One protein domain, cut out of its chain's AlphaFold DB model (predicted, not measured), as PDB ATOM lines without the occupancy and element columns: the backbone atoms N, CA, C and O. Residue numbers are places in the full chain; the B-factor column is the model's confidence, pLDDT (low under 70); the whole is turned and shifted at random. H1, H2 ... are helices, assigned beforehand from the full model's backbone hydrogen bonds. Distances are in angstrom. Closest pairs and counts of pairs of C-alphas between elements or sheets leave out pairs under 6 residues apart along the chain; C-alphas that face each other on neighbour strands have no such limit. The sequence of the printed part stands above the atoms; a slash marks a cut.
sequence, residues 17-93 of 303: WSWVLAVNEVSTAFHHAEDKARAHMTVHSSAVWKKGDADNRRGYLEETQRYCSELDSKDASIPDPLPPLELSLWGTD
ATOM      1  N   TRP A  17      -1.596  35.321 -45.461       67.50
ATOM      2  CA  TRP A  17      -0.358  34.559 -45.349       67.50
ATOM      3  C   TRP A  17       0.831  35.107 -46.139       67.50
ATOM      4  O   TRP A  17       1.959  35.055 -45.660       67.50
ATOM      5  N   SER A  18       0.600  35.671 -47.325       65.44
ATOM      6  CA  SER A  18       1.666  36.331 -48.086       65.44
ATOM      7  C   SER A  18       2.132  37.611 -47.393       65.44
ATOM      8  O   SER A  18       3.321  37.904 -47.405       65.44
ATOM      9  N   TRP A  19       1.216  38.326 -46.734       69.31
ATOM     10  CA  TRP A  19       1.557  39.475 -45.897       69.31
ATOM     11  C   TRP A  19       2.361  39.072 -44.663       69.31
ATOM     12  O   TRP A  19       3.370  39.703 -44.378       69.31
ATOM     13  N   VAL A  20       1.969  37.997 -43.975       74.44
ATOM     14  CA  VAL A  20       2.725  37.457 -42.832       74.44
ATOM     15  C   VAL A  20       4.139  37.057 -43.254       74.44
ATOM     16  O   VAL A  20       5.091  37.388 -42.556       74.44
ATOM     17  N   LEU A  21       4.298  36.409 -44.414       70.69
ATOM     18  CA  LEU A  21       5.619  36.083 -44.957       70.69
ATOM     19  C   LEU A  21       6.462  37.338 -45.220       70.69
ATOM     20  O   LEU A  21       7.598  37.394 -44.767       70.69
ATOM     21  N   ALA A  22       5.901  38.348 -45.891       74.06
ATOM     22  CA  ALA A  22       6.615  39.591 -46.180       74.06
ATOM     23  C   ALA A  22       7.013  40.345 -44.898       74.06
ATOM     24  O   ALA A  22       8.131  40.840 -44.784       74.06
ATOM     25  N   VAL A  23       6.119  40.403 -43.906       78.25
ATOM     26  CA  VAL A  23       6.407  41.017 -42.602       78.25
ATOM     27  C   VAL A  23       7.499  40.244 -41.865       78.25
ATOM     28  O   VAL A  23       8.407  40.867 -41.324       78.25
ATOM     29  N   ASN A  24       7.460  38.909 -41.878       75.69
ATOM     30  CA  ASN A  24       8.488  38.082 -41.246       75.69
ATOM     31  C   ASN A  24       9.853  38.247 -41.926       75.69
ATOM     32  O   ASN A  24      10.861  38.342 -41.231       75.69
ATOM     33  N   GLU A  25       9.897  38.320 -43.257       75.69
ATOM     34  CA  GLU A  25      11.129  38.563 -44.016       75.69
ATOM     35  C   GLU A  25      11.751  39.915 -43.641       75.69
ATOM     36  O   GLU A  25      12.923  39.984 -43.270       75.69
ATOM     37  N   VAL A  26      10.940  40.978 -43.630       82.00
ATOM     38  CA  VAL A  26      11.385  42.315 -43.220       82.00
ATOM     39  C   VAL A  26      11.831  42.322 -41.754       82.00
ATOM     40  O   VAL A  26      12.909  42.821 -41.450       82.00
ATOM     41  N   SER A  27      11.052  41.733 -40.843       83.06
ATOM     42  CA  SER A  27      11.399  41.670 -39.415       83.06
ATOM     43  C   SER A  27      12.714  40.928 -39.178       83.06
ATOM     44  O   SER A  27      13.523  41.359 -38.361       83.06
ATOM     45  N   THR A  28      12.953  39.841 -39.912       77.19
ATOM     46  CA  THR A  28      14.188  39.051 -39.815       77.19
ATOM     47  C   THR A  28      15.390  39.858 -40.301       77.19
ATOM     48  O   THR A  28      16.409  39.918 -39.616       77.19
ATOM     49  N   ALA A  29      15.247  40.566 -41.425       83.00
ATOM     50  CA  ALA A  29      16.269  41.482 -41.924       83.00
ATOM     51  C   ALA A  29      16.622  42.579 -40.901       83.00
ATOM     52  O   ALA A  29      17.799  42.888 -40.700       83.00
ATOM     53  N   PHE A  30      15.620  43.135 -40.209       86.38
ATOM     54  CA  PHE A  30      15.837  44.109 -39.136       86.38
ATOM     55  C   PHE A  30      16.555  43.509 -37.923       86.38
ATOM     56  O   PHE A  30      17.457  44.155 -37.396       86.38
ATOM     57  N   HIS A  31      16.208  42.287 -37.508       82.12
ATOM     58  CA  HIS A  31      16.901  41.611 -36.408       82.12
ATOM     59  C   HIS A  31      18.375  41.356 -36.731       82.12
ATOM     60  O   HIS A  31      19.238  41.715 -35.935       82.12
ATOM     61  N   HIS A  32      18.691  40.856 -37.931       82.56
ATOM     62  CA  HIS A  32      20.083  40.685 -38.358       82.56
ATOM     63  C   HIS A  32      20.858  42.007 -38.380       82.56
ATOM     64  O   HIS A  32      22.008  42.071 -37.935       82.56
ATOM     65  N   ALA A  33      20.228  43.079 -38.867       86.06
ATOM     66  CA  ALA A  33      20.830  44.405 -38.884       86.06
ATOM     67  C   ALA A  33      21.068  44.962 -37.465       86.06
ATOM     68  O   ALA A  33      22.072  45.644 -37.226       86.06
ATOM     69  N   GLU A  34      20.158  44.683 -36.529       86.81
ATOM     70  CA  GLU A  34      20.277  45.071 -35.125       86.81
ATOM     71  C   GLU A  34      21.402  44.310 -34.419       86.81
ATOM     72  O   GLU A  34      22.227  44.942 -33.756       86.81
ATOM     73  N   ASP A  35      21.488  42.993 -34.596       83.25
ATOM     74  CA  ASP A  35      22.525  42.165 -33.975       83.25
ATOM     75  C   ASP A  35      23.923  42.589 -34.435       83.25
ATOM     76  O   ASP A  35      24.809  42.830 -33.610       83.25
ATOM     77  N   LYS A  36      24.106  42.820 -35.743       84.81
ATOM     78  CA  LYS A  36      25.363  43.363 -36.286       84.81
ATOM     79  C   LYS A  36      25.664  44.769 -35.754       84.81
ATOM     80  O   LYS A  36      26.819  45.091 -35.478       84.81
ATOM     81  N   ALA A  37      24.637  45.588 -35.517       85.69
ATOM     82  CA  ALA A  37      24.823  46.920 -34.945       85.69
ATOM     83  C   ALA A  37      25.236  46.852 -33.465       85.69
ATOM     84  O   ALA A  37      26.059  47.654 -33.023       85.69
ATOM     85  N   ARG A  38      24.694  45.896 -32.699       83.94
ATOM     86  CA  ARG A  38      25.099  45.619 -31.309       83.94
ATOM     87  C   ARG A  38      26.524  45.070 -31.236       83.94
ATOM     88  O   ARG A  38      27.264  45.425 -30.320       83.94
ATOM     89  N   ALA A  39      26.932  44.285 -32.232       83.31
ATOM     90  CA  ALA A  39      28.299  43.797 -32.398       83.31
ATOM     91  C   ALA A  39      29.289  44.872 -32.896       83.31
ATOM     92  O   ALA A  39      30.466  44.573 -33.083       83.31
ATOM     93  N   HIS A  40      28.851  46.125 -33.076       87.38
ATOM     94  CA  HIS A  40      29.667  47.223 -33.606       87.38
ATOM     95  C   HIS A  40      30.246  46.926 -35.002       87.38
ATOM     96  O   HIS A  40      31.363  47.332 -35.320       87.38
ATOM     97  N   MET A  41      29.487  46.230 -35.850       85.12
ATOM     98  CA  MET A  41      29.841  45.996 -37.249       85.12
ATOM     99  C   MET A  41      29.228  47.088 -38.126       85.12
ATOM    100  O   MET A  41      28.047  47.405 -38.008       85.12
ATOM    101  N   THR A  42      30.022  47.685 -39.011       87.94
ATOM    102  CA  THR A  42      29.536  48.651 -40.005       87.94
ATOM    103  C   THR A  42      29.044  47.939 -41.262       87.94
ATOM    104  O   THR A  42      29.491  46.838 -41.573       87.94
ATOM    105  N   VAL A  43      28.151  48.582 -42.020       87.25
ATOM    106  CA  VAL A  43      27.683  48.059 -43.321       87.25
ATOM    107  C   VAL A  43      28.849  47.913 -44.306       87.25
ATOM    108  O   VAL A  43      28.963  46.906 -45.000       87.25
ATOM    109  N   HIS A  44      29.763  48.886 -44.315       83.81
ATOM    110  CA  HIS A  44      31.030  48.779 -45.033       83.81
ATOM    111  C   HIS A  44      32.013  47.877 -44.284       83.81
ATOM    112  O   HIS A  44      32.397  48.182 -43.157       83.81
ATOM    113  N   SER A  45      32.504  46.829 -44.948       71.56
ATOM    114  CA  SER A  45      33.481  45.884 -44.381       71.56
ATOM    115  C   SER A  45      34.828  46.520 -44.002       71.56
ATOM    116  O   SER A  45      35.584  45.926 -43.239       71.56
ATOM    117  N   SER A  46      35.160  47.686 -44.559       75.12
ATOM    118  CA  SER A  46      36.431  48.392 -44.344       75.12
ATOM    119  C   SER A  46      36.331  49.562 -43.360       75.12
ATOM    120  O   SER A  46      37.353  50.160 -43.019       75.12
ATOM    121  N   ALA A  47      35.123  49.917 -42.914       79.62
ATOM    122  CA  ALA A  47      34.911  51.031 -42.000       79.62
ATOM    123  C   ALA A  47      35.049  50.583 -40.536       79.62
ATOM    124  O   ALA A  47      34.727  49.459 -40.168       79.62
ATOM    125  N   VAL A  48      35.539  51.485 -39.682       84.56
ATOM    126  CA  VAL A  48      35.582  51.276 -38.229       84.56
ATOM    127  C   VAL A  48      34.326  51.887 -37.626       84.56
ATOM    128  O   VAL A  48      33.991  53.032 -37.935       84.56
ATOM    129  N   TRP A  49      33.658  51.152 -36.741       85.19
ATOM    130  CA  TRP A  49      32.459  51.637 -36.073       85.19
ATOM    131  C   TRP A  49      32.719  52.899 -35.246       85.19
ATOM    132  O   TRP A  49      33.561  52.916 -34.344       85.19
ATOM    133  N   LYS A  50      31.934  53.950 -35.501       88.75
ATOM    134  CA  LYS A  50      31.992  55.220 -34.762       88.75
ATOM    135  C   LYS A  50      30.731  55.447 -33.936       88.75
ATOM    136  O   LYS A  50      29.641  55.606 -34.474       88.75
ATOM    137  N   LYS A  51      30.838  55.503 -32.611       87.06
ATOM    138  CA  LYS A  51      29.666  55.692 -31.740       87.06
ATOM    139  C   LYS A  51      28.906  56.986 -32.086       87.06
ATOM    140  O   LYS A  51      29.481  58.065 -32.030       87.06
ATOM    141  N   GLY A  52      27.611  56.864 -32.388       83.06
ATOM    142  CA  GLY A  52      26.734  57.998 -32.715       83.06
ATOM    143  C   GLY A  52      26.772  58.451 -34.177       83.06
ATOM    144  O   GLY A  52      26.082  59.407 -34.516       83.06
ATOM    145  N   ASP A  53      27.535  57.770 -35.036       85.75
ATOM    146  CA  ASP A  53      27.597  58.077 -36.463       85.75
ATOM    147  C   ASP A  53      26.520  57.305 -37.241       85.75
ATOM    148  O   ASP A  53      26.436  56.073 -37.175       85.75
ATOM    149  N   ALA A  54      25.679  58.035 -37.977       81.94
ATOM    150  CA  ALA A  54      24.659  57.451 -38.842       81.94
ATOM    151  C   ALA A  54      25.277  56.752 -40.064       81.94
ATOM    152  O   ALA A  54      24.660  55.842 -40.624       81.94
ATOM    153  N   ASP A  55      26.500  57.128 -40.447       84.62
ATOM    154  CA  ASP A  55      27.177  56.574 -41.616       84.62
ATOM    155  C   ASP A  55      27.629  55.120 -41.399       84.62
ATOM    156  O   ASP A  55      27.777  54.380 -42.367       84.62
ATOM    157  N   ASN A  56      27.706  54.635 -40.150       84.25
ATOM    158  CA  ASN A  56      27.950  53.212 -39.856       84.25
ATOM    159  C   ASN A  56      26.889  52.278 -40.458       84.25
ATOM    160  O   ASN A  56      27.152  51.094 -40.675       84.25
ATOM    161  N   ARG A  57      25.672  52.802 -40.661       83.31
ATOM    162  CA  ARG A  57      24.496  52.068 -41.146       83.31
ATOM    163  C   ARG A  57      24.147  52.406 -42.596       83.31
ATOM    164  O   ARG A  57      23.071  52.042 -43.062       83.31
ATOM    165  N   ARG A  58      25.025  53.128 -43.295       85.25
ATOM    166  CA  ARG A  58      24.879  53.461 -44.712       85.25
ATOM    167  C   ARG A  58      25.890  52.666 -45.525       85.25
ATOM    168  O   ARG A  58      27.018  52.456 -45.093       85.25
ATOM    169  N   GLY A  59      25.474  52.251 -46.707       85.50
ATOM    170  CA  GLY A  59      26.318  51.560 -47.668       85.50
ATOM    171  C   GLY A  59      25.597  51.434 -48.998       85.50
ATOM    172  O   GLY A  59      24.465  51.905 -49.158       85.50
ATOM    173  N   TYR A  60      26.250  50.792 -49.957       88.38
ATOM    174  CA  TYR A  60      25.610  50.470 -51.226       88.38
ATOM    175  C   TYR A  60      24.550  49.373 -51.038       88.38
ATOM    176  O   TYR A  60      24.481  48.711 -49.996       88.38
ATOM    177  N   LEU A  61      23.693  49.184 -52.047       83.81
ATOM    178  CA  LEU A  61      22.586  48.224 -51.992       83.81
ATOM    179  C   LEU A  61      23.065  46.808 -51.632       83.81
ATOM    180  O   LEU A  61      22.503  46.188 -50.735       83.81
ATOM    181  N   GLU A  62      24.128  46.331 -52.280       84.31
ATOM    182  CA  GLU A  62      24.679  44.986 -52.056       84.31
ATOM    183  C   GLU A  62      25.238  44.805 -50.639       84.31
ATOM    184  O   GLU A  62      25.044  43.767 -50.007       84.31
ATOM    185  N   GLU A  63      25.892  45.834 -50.105       84.75
ATOM    186  CA  GLU A  63      26.461  45.810 -48.757       84.75
ATOM    187  C   GLU A  63      25.365  45.840 -47.698       84.75
ATOM    188  O   GLU A  63      25.419  45.091 -46.726       84.75
ATOM    189  N   THR A  64      24.328  46.647 -47.924       86.31
ATOM    190  CA  THR A  64      23.152  46.702 -47.053       86.31
ATOM    191  C   THR A  64      22.399  45.374 -47.085       86.31
ATOM    192  O   THR A  64      21.998  44.867 -46.041       86.31
ATOM    193  N   GLN A  65      22.260  44.755 -48.261       85.06
ATOM    194  CA  GLN A  65      21.635  43.443 -48.406       85.06
ATOM    195  C   GLN A  65      22.408  42.358 -47.642       85.06
ATOM    196  O   GLN A  65      21.797  41.573 -46.922       85.06
ATOM    197  N   ARG A  66      23.746  42.346 -47.732       82.44
ATOM    198  CA  ARG A  66      24.607  41.442 -46.947       82.44
ATOM    199  C   ARG A  66      24.566  41.754 -45.448       82.44
ATOM    200  O   ARG A  66      24.666  40.865 -44.603       82.44
ATOM    201  N   TYR A  67      24.420  43.021 -45.084       83.44
ATOM    202  CA  TYR A  67      24.278  43.425 -43.692       83.44
ATOM    203  C   TYR A  67      22.943  42.940 -43.102       83.44
ATOM    204  O   TYR A  67      22.913  42.454 -41.978       83.44
ATOM    205  N   CYS A  68      21.862  42.942 -43.876       85.25
ATOM    206  CA  CYS A  68      20.555  42.444 -43.445       85.25
ATOM    207  C   CYS A  68      20.363  40.921 -43.597       85.25
ATOM    208  O   CYS A  68      19.342  40.402 -43.155       85.25
ATOM    209  N   SER A  69      21.295  40.195 -44.225       81.94
ATOM    210  CA  SER A  69      21.199  38.739 -44.396       81.94
ATOM    211  C   SER A  69      21.707  37.960 -43.181       81.94
ATOM    212  O   SER A  69      22.474  38.488 -42.366       81.94
ATOM    213  N   GLU A  70      21.318  36.682 -43.120       69.19
ATOM    214  CA  GLU A  70      21.758  35.716 -42.111       69.19
ATOM    215  C   GLU A  70      23.286  35.733 -41.956       69.19
ATOM    216  O   GLU A  70      24.035  35.891 -42.928       69.19
ATOM    217  N   LEU A  71      23.738  35.645 -40.707       64.00
ATOM    218  CA  LEU A  71      25.149  35.552 -40.361       64.00
ATOM    219  C   LEU A  71      25.671  34.188 -40.808       64.00
ATOM    220  O   LEU A  71      25.105  33.161 -40.436       64.00
ATOM    221  N   ASP A  72      26.758  34.164 -41.578       59.56
ATOM    222  CA  ASP A  72      27.443  32.902 -41.820       59.56
ATOM    223  C   ASP A  72      27.999  32.427 -40.472       59.56
ATOM    224  O   ASP A  72      28.752  33.140 -39.809       59.56
ATOM    225  N   SER A  73      27.610  31.225 -40.049       51.44
ATOM    226  CA  SER A  73      28.000  30.582 -38.778       51.44
ATOM    227  C   SER A  73      29.518  30.523 -38.514       51.44
ATOM    228  O   SER A  73      29.951  30.119 -37.435       51.44
ATOM    229  N   LYS A  74      30.334  30.911 -39.499       50.25
ATOM    230  CA  LYS A  74      31.793  30.995 -39.450       50.25
ATOM    231  C   LYS A  74      32.345  32.359 -39.020       50.25
ATOM    232  O   LYS A  74      33.542  32.430 -38.741       50.25
ATOM    233  N   ASP A  75      31.531  33.411 -38.928       56.78
ATOM    234  CA  ASP A  75      31.978  34.711 -38.414       56.78
ATOM    235  C   ASP A  75      32.107  34.658 -36.881       56.78
ATOM    236  O   ASP A  75      31.196  34.974 -36.121       56.78
ATOM    237  N   ALA A  76      33.289  34.243 -36.418       52.75
ATOM    238  CA  ALA A  76      33.656  34.070 -35.007       52.75
ATOM    239  C   ALA A  76      33.735  35.381 -34.186       52.75
ATOM    240  O   ALA A  76      34.273  35.388 -33.078       52.75
ATOM    241  N   SER A  77      33.257  36.505 -34.725       59.41
ATOM    242  CA  SER A  77      33.342  37.840 -34.123       59.41
ATOM    243  C   SER A  77      32.150  38.203 -33.231       59.41
ATOM    244  O   SER A  77      32.217  39.216 -32.534       59.41
ATOM    245  N   ILE A  78      31.086  37.392 -33.207       58.97
ATOM    246  CA  ILE A  78      29.880  37.651 -32.409       58.97
ATOM    247  C   ILE A  78      29.832  36.686 -31.214       58.97
ATOM    248  O   ILE A  78      29.708  35.476 -31.415       58.97
ATOM    249  N   PRO A  79      29.918  37.187 -29.967       53.06
ATOM    250  CA  PRO A  79      29.640  36.388 -28.781       53.06
ATOM    251  C   PRO A  79      28.133  36.103 -28.742       53.06
ATOM    252  O   PRO A  79      27.342  37.040 -28.683       53.06
ATOM    253  N   ASP A  80      27.757  34.825 -28.794       56.03
ATOM    254  CA  ASP A  80      26.377  34.319 -28.749       56.03
ATOM    255  C   ASP A  80      25.463  34.798 -29.898       56.03
ATOM    256  O   ASP A  80      24.570  35.623 -29.685       56.03
ATOM    257  N   PRO A  81      25.622  34.262 -31.126       56.50
ATOM    258  CA  PRO A  81      24.597  34.420 -32.152       56.50
ATOM    259  C   PRO A  81      23.255  33.900 -31.613       56.50
ATOM    260  O   PRO A  81      23.180  32.780 -31.096       56.50
ATOM    261  N   LEU A  82      22.196  34.713 -31.728       54.53
ATOM    262  CA  LEU A  82      20.839  34.243 -31.453       54.53
ATOM    263  C   LEU A  82      20.589  32.966 -32.272       54.53
ATOM    264  O   LEU A  82      21.051  32.884 -33.416       54.53
ATOM    265  N   PRO A  83      19.874  31.967 -31.718       58.28
ATOM    266  CA  PRO A  83      19.528  30.777 -32.478       58.28
ATOM    267  C   PRO A  83      18.860  31.208 -33.790       58.28
ATOM    268  O   PRO A  83      18.049  32.142 -33.754       58.28
ATOM    269  N   PRO A  84      19.201  30.573 -34.931       54.59
ATOM    270  CA  PRO A  84      18.599  30.906 -36.211       54.59
ATOM    271  C   PRO A  84      17.089  30.911 -36.023       54.59
ATOM    272  O   PRO A  84      16.509  29.936 -35.534       54.59
ATOM    273  N   LEU A  85      16.475  32.061 -36.308       53.84
ATOM    274  CA  LEU A  85      15.041  32.223 -36.182       53.84
ATOM    275  C   LEU A  85      14.441  31.244 -37.188       53.84
ATOM    276  O   LEU A  85      14.488  31.493 -38.392       53.84
ATOM    277  N   GLU A  86      13.953  30.094 -36.723       52.50
ATOM    278  CA  GLU A  86      13.251  29.175 -37.604       52.50
ATOM    279  C   GLU A  86      12.046  29.940 -38.143       52.50
ATOM    280  O   GLU A  86      11.058  30.151 -37.432       52.50
ATOM    281  N   LEU A  87      12.147  30.413 -39.390       54.75
ATOM    282  CA  LEU A  87      11.024  30.989 -40.105       54.75
ATOM    283  C   LEU A  87       9.997  29.872 -40.245       54.75
ATOM    284  O   LEU A  87       9.990  29.102 -41.207       54.75
ATOM    285  N   SER A  88       9.107  29.775 -39.261       58.72
ATOM    286  CA  SER A  88       7.889  29.007 -39.402       58.72
ATOM    287  C   SER A  88       7.210  29.547 -40.648       58.72
ATOM    288  O   SER A  88       6.800  30.708 -40.701       58.72
ATOM    289  N   LEU A  89       7.079  28.686 -41.653       60.78
ATOM    290  CA  LEU A  89       6.398  28.953 -42.920       60.78
ATOM    291  C   LEU A  89       4.972  29.516 -42.736       60.78
ATOM    292  O   LEU A  89       4.348  30.010 -43.675       60.78
ATOM    293  N   TRP A  90       4.445  29.410 -41.520       61.50
ATOM    294  CA  TRP A  90       3.102  29.779 -41.119       61.50
ATOM    295  C   TRP A  90       3.073  30.940 -40.108       61.50
ATOM    296  O   TRP A  90       1.996  31.440 -39.789       61.50
ATOM    297  N   GLY A  91       4.236  31.393 -39.625       60.91
ATOM    298  CA  GLY A  91       4.370  32.294 -38.481       60.91
ATOM    299  C   GLY A  91       3.937  31.612 -37.180       60.91
ATOM    300  O   GLY A  91       2.928  30.905 -37.117       60.91
ATOM    301  N   THR A  92       4.717  31.779 -36.122       56.91
ATOM    302  CA  THR A  92       4.325  31.344 -34.779       56.91
ATOM    303  C   THR A  92       3.082  32.149 -34.370       56.91
ATOM    304  O   THR A  92       3.060  33.359 -34.557       56.91
ATOM    305  N   ASP A  93       2.034  31.485 -33.868       67.00
ATOM    306  CA  ASP A  93       0.753  32.070 -33.403       67.00
ATOM    307  C   ASP A  93      -0.299  32.451 -34.471       67.00
ATOM    308  O   ASP A  93      -1.475  32.663 -34.168       67.00
TER     309      ASP A  93
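This is residues 17 to 93 of the 303 residues of an uncharacterized protein of Fibularhizoctonia sp. CBS 109695 (UniProt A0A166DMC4). One long helix, H1, makes most of the long axis of this domain, with the short helix H3 packed across its second half, on residues 29 to 36. At the far end of H1 the chain makes a wide loop, residues 39 to 53, which leads through the very short helix H2 to H3; after H3 a long tail without a named element, residues 69 to 93, runs back along H1 toward its first residues. The printed part has 77 residues with three named helices, in the order H1, H2, H3, and no named strand. The class is all helix, though under half of the residues, 34 of 77, are in named elements. The whole is elongated, spanning 40 by 25 by 21 A, and only just compact, close to loose, with a radius of gyration of the C-alphas of 13.8 A.

H1 is residues 17 to 38, from C-alpha 17 at (-0.358, 34.559, -45.349) to C-alpha 38 at (25.099, 45.619, -31.309), 31.1 A from first to last C-alpha. H2 is residues 54 to 57, with 5.9 A between its first and last C-alphas. H3 is residues 61 to 68, 10.5 A from first to last C-alpha, and ends with C-alpha 68 at (20.555, 42.444, -43.445).

H1 touches H3 with residues 29 to 36 alone. Their closest C-alphas, those of Ala 29 and Cys 68, are 4.6 A apart. The lines of H1 and H3 are about perpendicular, at 85 degrees, and their centres are 13.2 A apart. H2 touches no helix: it is only just apart from H1, with the closest C-alphas 8.1 A apart, and only just apart from H3, also at 8.1 A. In H1 and H3 every O i to N i+4 pair is within hydrogen-bond range, while H2 is too short for such a pair and has its one O i to N i+3 pair within range.

The two C-alphas farthest apart in the domain, those of Ser 46 and Asp 93, are 40.7 A apart, while the first and last printed C-alphas, those of Trp 17 and Asp 93, are 12.3 A apart. The printed part has no cut. The link from H1 to H2 is long, with 15 residues, and the link from H2 to H3 is tight, with 3. The C-alphas of residues 69 to 93 lie 5 to 23 A from the mean of the C-alphas. The mean pLDDT of the printed part is 74.4, and the model's confidence is low, under 70, at residues 17 to 19 and 70 to 93.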